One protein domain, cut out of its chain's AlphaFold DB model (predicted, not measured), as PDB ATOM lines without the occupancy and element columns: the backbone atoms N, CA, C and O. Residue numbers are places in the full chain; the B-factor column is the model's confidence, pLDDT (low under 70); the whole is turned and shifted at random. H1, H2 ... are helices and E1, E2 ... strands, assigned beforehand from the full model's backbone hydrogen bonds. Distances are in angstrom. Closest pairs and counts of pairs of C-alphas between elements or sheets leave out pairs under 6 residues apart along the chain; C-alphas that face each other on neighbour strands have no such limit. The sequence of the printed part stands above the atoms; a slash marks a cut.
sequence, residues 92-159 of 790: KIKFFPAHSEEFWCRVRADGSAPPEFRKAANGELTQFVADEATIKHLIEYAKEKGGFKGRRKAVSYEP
ATOM      1  N   LYS A  92     -24.219  37.439  29.607       93.69
ATOM      2  CA  LYS A  92     -23.079  37.568  28.700       93.69
ATOM      3  C   LYS A  92     -21.910  36.714  29.172       93.69
ATOM      4  O   LYS A  92     -21.541  36.745  30.344       93.69
ATOM      5  N   ILE A  93     -21.284  36.015  28.238       94.69
ATOM      6  CA  ILE A  93     -19.962  35.411  28.397       94.69
ATOM      7  C   ILE A  93     -18.975  36.179  27.507       94.69
ATOM      8  O   ILE A  93     -19.336  36.639  26.421       94.69
ATOM      9  N   LYS A  94     -17.750  36.386  27.991       96.12
ATOM     10  CA  LYS A  94     -16.657  37.049  27.269       96.12
ATOM     11  C   LYS A  94     -15.465  36.113  27.194       96.12
ATOM     12  O   LYS A  94     -15.137  35.445  28.177       96.12
ATOM     13  N   PHE A  95     -14.813  36.118  26.042       95.75
ATOM     14  CA  PHE A  95     -13.674  35.274  25.729       95.75
ATOM     15  C   PHE A  95     -12.431  36.136  25.527       95.75
ATOM     16  O   PHE A  95     -12.495  37.210  24.927       95.75
ATOM     17  N   PHE A  96     -11.294  35.652  26.014       94.69
ATOM     18  CA  PHE A  96     -10.002  36.318  25.903       94.69
ATOM     19  C   PHE A  96      -8.978  35.336  25.312       94.69
ATOM     20  O   PHE A  96      -8.278  34.667  26.073       94.69
ATOM     21  N   PRO A  97      -8.881  35.227  23.972       90.44
ATOM     22  CA  PRO A  97      -7.978  34.278  23.309       90.44
ATOM     23  C   PRO A  97      -6.507  34.491  23.694       90.44
ATOM     24  O   PRO A  97      -5.787  33.539  23.950       90.44
ATOM     25  N   ALA A  98      -6.092  35.748  23.883       88.62
ATOM     26  CA  ALA A  98      -4.752  36.118  24.352       88.62
ATOM     27  C   ALA A  98      -4.495  35.873  25.864       88.62
ATOM     28  O   ALA A  98      -3.500  36.354  26.414       88.62
ATOM     29  N   HIS A  99      -5.393  35.185  26.580       90.44
ATOM     30  CA  HIS A  99      -5.235  34.827  27.994       90.44
ATOM     31  C   HIS A  99      -5.243  33.306  28.182       90.44
ATOM     32  O   HIS A  99      -6.217  32.651  27.826       90.44
ATOM     33  N   SER A 100      -4.220  32.779  28.869       85.38
ATOM     34  CA  SER A 100      -4.075  31.353  29.209       85.38
ATOM     35  C   SER A 100      -4.083  30.448  27.969       85.38
ATOM     36  O   SER A 100      -5.043  29.730  27.711       85.38
ATOM     37  N   GLU A 101      -2.977  30.460  27.219       88.38
ATOM     38  CA  GLU A 101      -2.833  29.657  25.994       88.38
ATOM     39  C   GLU A 101      -3.110  28.165  26.238       88.38
ATOM     40  O   GLU A 101      -3.834  27.545  25.473       88.38
ATOM     41  N   GLU A 102      -2.674  27.613  27.377       89.50
ATOM     42  CA  GLU A 102      -3.005  26.244  27.800       89.50
ATOM     43  C   GLU A 102      -4.508  25.905  27.752       89.50
ATOM     44  O   GLU A 102      -4.883  24.776  27.430       89.50
ATOM     45  N   PHE A 103      -5.380  26.850  28.125       92.88
ATOM     46  CA  PHE A 103      -6.825  26.652  28.052       92.88
ATOM     47  C   PHE A 103      -7.268  26.581  26.592       92.88
ATOM     48  O   PHE A 103      -8.002  25.667  26.229       92.88
ATOM     49  N   TRP A 104      -6.783  27.487  25.745       94.00
ATOM     50  CA  TRP A 104      -7.137  27.509  24.328       94.00
ATOM     51  C   TRP A 104      -6.548  26.328  23.550       94.00
ATOM     52  O   TRP A 104      -7.239  25.780  22.698       94.00
ATOM     53  N   CYS A 105      -5.366  25.824  23.910       91.56
ATOM     54  CA  CYS A 105      -4.858  24.531  23.446       91.56
ATOM     55  C   CYS A 105      -5.821  23.386  23.800       91.56
ATOM     56  O   CYS A 105      -6.175  22.605  22.920       91.56
ATOM     57  N   ARG A 106      -6.307  23.315  25.052       92.25
ATOM     58  CA  ARG A 106      -7.303  22.305  25.465       92.25
ATOM     59  C   ARG A 106      -8.643  22.454  24.737       92.25
ATOM     60  O   ARG A 106      -9.269  21.441  24.461       92.25
ATOM     61  N   VAL A 107      -9.066  23.674  24.397       93.94
ATOM     62  CA  VAL A 107     -10.279  23.928  23.594       93.94
ATOM     63  C   VAL A 107     -10.091  23.529  22.126       93.94
ATOM     64  O   VAL A 107     -10.985  22.920  21.550       93.94
ATOM     65  N   ARG A 108      -8.941  23.833  21.508       93.44
ATOM     66  CA  ARG A 108      -8.655  23.477  20.101       93.44
ATOM     67  C   ARG A 108      -8.443  21.973  19.902       93.44
ATOM     68  O   ARG A 108      -8.781  21.460  18.844       93.44
ATOM     69  N   ALA A 109      -7.914  21.276  20.909       92.06
ATOM     70  CA  ALA A 109      -7.750  19.821  20.899       92.06
ATOM     71  C   ALA A 109      -9.055  19.044  21.184       92.06
ATOM     72  O   ALA A 109      -9.086  17.825  21.029       92.06
ATOM     73  N   ASP A 110     -10.123  19.720  21.612       92.50
ATOM     74  CA  ASP A 110     -11.378  19.090  22.014       92.50
ATOM     75  C   ASP A 110     -12.433  19.165  20.900       92.50
ATOM     76  O   ASP A 110     -13.109  20.177  20.713       92.50
ATOM     77  N   GLY A 111     -12.625  18.051  20.189       89.00
ATOM     78  CA  GLY A 111     -13.657  17.928  19.154       89.00
ATOM     79  C   GLY A 111     -15.096  18.114  19.659       89.00
ATOM     80  O   GLY A 111     -15.982  18.406  18.857       89.00
ATOM     81  N   SER A 112     -15.340  18.000  20.971       92.06
ATOM     82  CA  SER A 112     -16.646  18.256  21.597       92.06
ATOM     83  C   SER A 112     -16.865  19.719  22.009       92.06
ATOM     84  O   SER A 112     -17.954  20.067  22.467       92.06
ATOM     85  N   ALA A 113     -15.869  20.595  21.824       92.69
ATOM     86  CA  ALA A 113     -15.939  21.993  22.231       92.69
ATOM     87  C   ALA A 113     -17.179  22.718  21.651       92.69
ATOM     88  O   ALA A 113     -17.428  22.644  20.434       92.69
ATOM     89  N   PRO A 114     -17.938  23.475  22.473       95.25
ATOM     90  CA  PRO A 114     -19.081  24.250  21.998       95.25
ATOM     91  C   PRO A 114     -18.703  25.199  20.846       95.25
ATOM     92  O   PRO A 114     -17.577  25.715  20.829       95.25
ATOM     93  N   PRO A 115     -19.603  25.460  19.878       94.81
ATOM     94  CA  PRO A 115     -19.309  26.311  18.723       94.81
ATOM     95  C   PRO A 115     -18.764  27.693  19.105       94.81
ATOM     96  O   PRO A 115     -17.865  28.207  18.445       94.81
ATOM     97  N   GLU A 116     -19.252  28.270  20.201       96.00
ATOM     98  CA  GLU A 116     -18.808  29.550  20.750       96.00
ATOM     99  C   GLU A 116     -17.342  29.492  21.194       96.00
ATOM    100  O   GLU A 116     -16.582  30.421  20.933       96.00
ATOM    101  N   PHE A 117     -16.924  28.384  21.814       95.56
ATOM    102  CA  PHE A 117     -15.545  28.180  22.255       95.56
ATOM    103  C   PHE A 117     -14.588  27.928  21.093       95.56
ATOM    104  O   PHE A 117     -13.480  28.459  21.117       95.56
ATOM    105  N   ARG A 118     -15.012  27.202  20.050       93.19
ATOM    106  CA  ARG A 118     -14.207  27.030  18.827       93.19
ATOM    107  C   ARG A 118     -14.010  28.356  18.089       93.19
ATOM    108  O   ARG A 118     -12.875  28.734  17.821       93.19
ATOM    109  N   LYS A 119     -15.087  29.119  17.877       94.19
ATOM    110  CA  LYS A 119     -15.018  30.471  17.292       94.19
ATOM    111  C   LYS A 119     -14.151  31.416  18.126       94.19
ATOM    112  O   LYS A 119     -13.338  32.156  17.583       94.19
ATOM    113  N   ALA A 120     -14.266  31.365  19.452       95.00
ATOM    114  CA  ALA A 120     -13.407  32.147  20.336       95.00
ATOM    115  C   ALA A 120     -11.926  31.739  20.235       95.00
ATOM    116  O   ALA A 120     -11.068  32.612  20.151       95.00
ATOM    117  N   ALA A 121     -11.612  30.442  20.167       92.06
ATOM    118  CA  ALA A 121     -10.239  29.940  20.047       92.06
ATOM    119  C   ALA A 121      -9.528  30.372  18.748       92.06
ATOM    120  O   ALA A 121      -8.294  30.446  18.728       92.06
ATOM    121  N   ASN A 122     -10.310  30.678  17.706       89.81
ATOM    122  CA  ASN A 122      -9.881  31.237  16.421       89.81
ATOM    123  C   ASN A 122      -9.846  32.782  16.396       89.81
ATOM    124  O   ASN A 122      -9.403  33.372  15.418       89.81
ATOM    125  N   GLY A 123     -10.337  33.456  17.444       88.38
ATOM    126  CA  GLY A 123     -10.477  34.917  17.499       88.38
ATOM    127  C   GLY A 123     -11.763  35.481  16.878       88.38
ATOM    128  O   GLY A 123     -12.018  36.677  17.008       88.38
ATOM    129  N   GLU A 124     -12.614  34.644  16.277       92.38
ATOM    130  CA  GLU A 124     -13.876  35.038  15.625       92.38
ATOM    131  C   GLU A 124     -14.938  35.563  16.614       92.38
ATOM    132  O   GLU A 124     -15.872  36.258  16.215       92.38
ATOM    133  N   LEU A 125     -14.835  35.214  17.905       94.44
ATOM    134  CA  LEU A 125     -15.855  35.519  18.912       94.44
ATOM    135  C   LEU A 125     -15.251  36.001  20.239       94.44
ATOM    136  O   LEU A 125     -14.656  35.234  20.990       94.44
ATOM    137  N   THR A 126     -15.467  37.275  20.571       93.88
ATOM    138  CA  THR A 126     -14.977  37.906  21.817       93.88
ATOM    139  C   THR A 126     -16.037  37.997  22.921       93.88
ATOM    140  O   THR A 126     -15.708  38.091  24.105       93.88
ATOM    141  N   GLN A 127     -17.323  37.945  22.567       95.00
ATOM    142  CA  GLN A 127     -18.445  37.916  23.508       95.00
ATOM    143  C   GLN A 127     -19.649  37.186  22.907       95.00
ATOM    144  O   GLN A 127     -19.881  37.256  21.704       95.00
ATOM    145  N   PHE A 128     -20.454  36.555  23.756       95.31
ATOM    146  CA  PHE A 128     -21.710  35.906  23.379       95.31
ATOM    147  C   PHE A 128     -22.798  36.204  24.419       95.31
ATOM    148  O   PHE A 128     -22.495  36.421  25.596       95.31
ATOM    149  N   VAL A 129     -24.061  36.279  23.986       94.25
ATOM    150  CA  VAL A 129     -25.202  36.688  24.823       94.25
ATOM    151  C   VAL A 129     -26.373  35.732  24.619       94.25
ATOM    152  O   VAL A 129     -26.974  35.708  23.547       94.25
ATOM    153  N   ALA A 130     -26.724  34.978  25.659       91.62
ATOM    154  CA  ALA A 130     -27.780  33.968  25.621       91.62
ATOM    155  C   ALA A 130     -28.529  33.865  26.965       91.62
ATOM    156  O   ALA A 130     -28.261  34.606  27.915       91.62
ATOM    157  N   ASP A 131     -29.546  33.012  27.016       88.38
ATOM    158  CA  ASP A 131     -30.300  32.683  28.229       88.38
ATOM    159  C   ASP A 131     -29.471  31.888  29.259       88.38
ATOM    160  O   ASP A 131     -28.313  31.528  29.028       88.38
ATOM    161  N   GLU A 132     -30.074  31.636  30.423       84.06
ATOM    162  CA  GLU A 132     -29.433  30.924  31.530       84.06
ATOM    163  C   GLU A 132     -29.001  29.502  31.145       84.06
ATOM    164  O   GLU A 132     -27.941  29.062  31.585       84.06
ATOM    165  N   ALA A 133     -29.765  28.782  30.314       87.19
ATOM    166  CA  ALA A 133     -29.486  27.381  30.006       87.19
ATOM    167  C   ALA A 133     -28.246  27.240  29.113       87.19
ATOM    168  O   ALA A 133     -27.322  26.497  29.457       87.19
ATOM    169  N   THR A 134     -28.172  28.006  28.019       91.81
ATOM    170  CA  THR A 134     -26.987  28.022  27.148       91.81
ATOM    171  C   THR A 134     -25.759  28.561  27.882       91.81
ATOM    172  O   THR A 134     -24.686  27.963  27.812       91.81
ATOM    173  N   ILE A 135     -25.887  29.662  28.632       91.00
ATOM    174  CA  ILE A 135     -24.736  30.255  29.330       91.00
ATOM    175  C   ILE A 135     -24.249  29.356  30.477       91.00
ATOM    176  O   ILE A 135     -23.041  29.262  30.692       91.00
ATOM    177  N   LYS A 136     -25.141  28.632  31.167       88.88
ATOM    178  CA  LYS A 136     -24.758  27.623  32.167       88.88
ATOM    179  C   LYS A 136     -23.903  26.515  31.551       88.88
ATOM    180  O   LYS A 136     -22.832  26.243  32.085       88.88
ATOM    181  N   HIS A 137     -24.314  25.951  30.414       92.75
ATOM    182  CA  HIS A 137     -23.536  24.927  29.708       92.75
ATOM    183  C   HIS A 137     -22.134  25.435  29.311       92.75
ATOM    184  O   HIS A 137     -21.130  24.765  29.557       92.75
ATOM    185  N   LEU A 138     -22.038  26.669  28.800       93.56
ATOM    186  CA  LEU A 138     -20.755  27.303  28.468       93.56
ATOM    187  C   LEU A 138     -19.872  27.571  29.706       93.56
ATOM    188  O   LEU A 138     -18.648  27.469  29.623       93.56
ATOM    189  N   ILE A 139     -20.463  27.884  30.865       92.62
ATOM    190  CA  ILE A 139     -19.736  28.022  32.141       92.62
ATOM    191  C   ILE A 139     -19.244  26.662  32.648       92.62
ATOM    192  O   ILE A 139     -18.127  26.580  33.155       92.62
ATOM    193  N   GLU A 140     -20.048  25.607  32.529       92.75
ATOM    194  CA  GLU A 140     -19.687  24.244  32.940       92.75
ATOM    195  C   GLU A 140     -18.484  23.737  32.131       92.75
ATOM    196  O   GLU A 140     -17.459  23.389  32.721       92.75
ATOM    197  N   TYR A 141     -18.536  23.864  30.802       94.56
ATOM    198  CA  TYR A 141     -17.412  23.570  29.908       94.56
ATOM    199  C   TYR A 141     -16.149  24.389  30.251       94.56
ATOM    200  O   TYR A 141     -15.049  23.853  30.408       94.56
ATOM    201  N   ALA A 142     -16.297  25.703  30.449       92.75
ATOM    202  CA  ALA A 142     -15.182  26.574  30.817       92.75
ATOM    203  C   ALA A 142     -14.568  26.233  32.186       92.75
ATOM    204  O   ALA A 142     -13.369  26.443  32.386       92.75
ATOM    205  N   LYS A 143     -15.354  25.712  33.137       91.12
ATOM    206  CA  LYS A 143     -14.852  25.240  34.434       91.12
ATOM    207  C   LYS A 143     -14.023  23.973  34.289       91.12
ATOM    208  O   LYS A 143     -12.918  23.939  34.829       91.12
ATOM    209  N   GLU A 144     -14.523  22.999  33.534       91.12
ATOM    210  CA  GLU A 144     -13.852  21.726  33.259       91.12
ATOM    211  C   GLU A 144     -12.452  21.953  32.661       91.12
ATOM    212  O   GLU A 144     -11.446  21.583  33.270       91.12
ATOM    213  N   LYS A 145     -12.352  22.682  31.539       89.62
ATOM    214  CA  LYS A 145     -11.053  22.963  30.889       89.62
ATOM    215  C   LYS A 145     -10.209  24.023  31.624       89.62
ATOM    216  O   LYS A 145      -9.040  24.239  31.282       89.62
ATOM    217  N   GLY A 146     -10.770  24.681  32.645       88.75
ATOM    218  CA  GLY A 146     -10.068  25.573  33.576       88.75
ATOM    219  C   GLY A 146     -10.007  27.063  33.208       88.75
ATOM    220  O   GLY A 146      -9.210  27.783  33.804       88.75
ATOM    221  N   GLY A 147     -10.835  27.563  32.290       87.12
ATOM    222  CA  GLY A 147     -10.773  28.929  31.732       87.12
ATOM    223  C   GLY A 147     -11.032  30.078  32.716       87.12
ATOM    224  O   GLY A 147     -10.748  31.236  32.404       87.12
ATOM    225  N   PHE A 148     -11.525  29.771  33.921       87.81
ATOM    226  CA  PHE A 148     -11.678  30.724  35.029       87.81
ATOM    227  C   PHE A 148     -10.486  30.761  36.006       87.81
ATOM    228  O   PHE A 148     -10.522  31.548  36.963       87.81
ATOM    229  N   LYS A 149      -9.460  29.920  35.806       82.25
ATOM    230  CA  LYS A 149      -8.230  29.865  36.614       82.25
ATOM    231  C   LYS A 149      -7.223  30.938  36.158       82.25
ATOM    232  O   LYS A 149      -7.385  31.560  35.111       82.25
ATOM    233  N   GLY A 150      -6.176  31.150  36.960       77.25
ATOM    234  CA  GLY A 150      -5.084  32.083  36.656       77.25
ATOM    235  C   GLY A 150      -5.403  33.570  36.884       77.25
ATOM    236  O   GLY A 150      -6.543  33.968  37.126       77.25
ATOM    237  N   ARG A 151      -4.357  34.411  36.822       77.81
ATOM    238  CA  ARG A 151      -4.445  35.873  37.035       77.81
ATOM    239  C   ARG A 151      -5.056  36.615  35.837       77.81
ATOM    240  O   ARG A 151      -5.709  37.636  36.022       77.81
ATOM    241  N   ARG A 152      -4.861  36.089  34.622       86.69
ATOM    242  CA  ARG A 152      -5.556  36.494  33.390       86.69
ATOM    243  C   ARG A 152      -6.436  35.326  32.951       86.69
ATOM    244  O   ARG A 152      -5.919  34.327  32.464       86.69
ATOM    245  N   LYS A 153      -7.745  35.439  33.179       90.88
ATOM    246  CA  LYS A 153      -8.719  34.387  32.855       90.88
ATOM    247  C   LYS A 153      -9.004  34.380  31.353       90.88
ATOM    248  O   LYS A 153      -9.178  35.452  30.771       90.88
ATOM    249  N   ALA A 154      -9.102  33.192  30.762       91.69
ATOM    250  CA  ALA A 154      -9.532  33.007  29.374       91.69
ATOM    251  C   ALA A 154     -11.020  33.343  29.177       91.69
ATOM    252  O   ALA A 154     -11.434  33.730  28.088       91.69
ATOM    253  N   VAL A 155     -11.821  33.224  30.242       93.88
ATOM    254  CA  VAL A 155     -13.274  33.432  30.216       93.88
ATOM    255  C   VAL A 155     -13.708  34.351  31.359       93.88
ATOM    256  O   VAL A 155     -13.223  34.239  32.490       93.88
ATOM    257  N   SER A 156     -14.674  35.233  31.099       93.19
ATOM    258  CA  SER A 156     -15.464  35.887  32.149       93.19
ATOM    259  C   SER A 156     -16.963  35.830  31.855       93.19
ATOM    260  O   SER A 156     -17.392  35.657  30.717       93.19
ATOM    261  N   TYR A 157     -17.765  35.940  32.912       91.19
ATOM    262  CA  TYR A 157     -19.222  35.863  32.869       91.19
ATOM    263  C   TYR A 157     -19.822  37.094  33.547       91.19
ATOM    264  O   TYR A 157     -19.422  37.470  34.650       91.19
ATOM    265  N   GLU A 158     -20.793  37.708  32.881       87.81
ATOM    266  CA  GLU A 158     -21.562  38.854  33.351       87.81
ATOM    267  C   GLU A 158     -23.048  38.451  33.382       87.81
ATOM    268  O   GLU A 158     -23.674  38.341  32.320       87.81
ATOM    269  N   PRO A 159     -23.644  38.212  34.569       83.00
ATOM    270  CA  PRO A 159     -25.067  37.910  34.671       83.00
ATOM    271  C   PRO A 159     -25.900  39.085  34.149       83.00
ATOM    272  O   PRO A 159     -25.618  40.251  34.454       83.00
TER     273      PRO A 159
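What this domain is: This is residues 92 to 159 of the 790 residues of the protein "MobA_MobL domain-containing protein" of [Ochrobactrum] soli (UniProt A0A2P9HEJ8). A small sheet of three short strands has two helices, H2 and H3, over one face and no named helix over the other, and H1 sits off the sheet, beyond the end of E1 and beside H2. The long helix H3 covers E1 and E3 slantwise. The printed part has 68 residues with three named helices and three named strands, in the order E1, H1, H2, E2, H3, E3. The sheet runs E2, E1, E3, antiparallel throughout, and the class is mixed, helices and strands. The whole is compact and rounded, with a radius of gyration of the C-alphas of 10.6 A and spans of 28 by 27 by 22 A.

Where its parts are: E1 is residues 92 to 95, 10.1 A long, beginning at C-alpha 92 at (-23.079, 37.568, 28.700). H1 is residues 101 to 108, 10.3 A, and H2 is residues 115 to 121, 9.9 A. E2 is residues 127 to 130, 10.4 A. H3 is residues 132 to 144, 18.2 A, beginning at C-alpha 132 at (-29.433, 30.924, 31.530). E3 is residues 155 to 158, 10.4 A, ending at C-alpha 158 at (-21.562, 38.854, 33.351).

How they stand to each other: E1 is the inner strand, and E2 and E3 are the edge strands. E1 and E3 are antiparallel at 161 degrees, with N 94 and O 156 within hydrogen-bond range at 2.8 A. E2 and E1 are antiparallel at 152 degrees, with N 93 and O 128 at 2.9 A. E2, H3 and E3 form a split strand-helix-strand unit, two strands running the same way with E1 between them in the sheet, and its crossover is right-handed. H3 is on the sheet at a height of 9.3 A, over E1 and E3; on the local plane it runs slantwise to E3 at 31 degrees, only just. The closest C-alphas of H3 and E3 are those of Ala 142 and Val 155, 7.1 A apart. H2 is on the same face, at a height of 8.8 A, and only just over none of the strands, with 2 of its C-alphas falling on E2 and 2 on E1; with H3 it makes two layers, helices on one face of a sheet. H2 and H3 are near each other, with 5 pairs of C-alphas within 10 A. H1 is not on the sheet. H1 and H2 form a helical hairpin: they touch, closest at the C-alphas of Trp 104 and Ala 121, 5.8 A, and run opposite ways at a steep tilt of 37 degrees, only just steep. H1 and H3 are apart. In H1, H2 and H3 every O i to N i+4 pair is within hydrogen-bond range.

The domain as a whole: The two C-alphas farthest apart are those of Ala 109 and Pro 159, 28.6 A. The printed part has no cut, and no link is long. The mean pLDDT of the printed part is 91.1, and no printed residue is under 70.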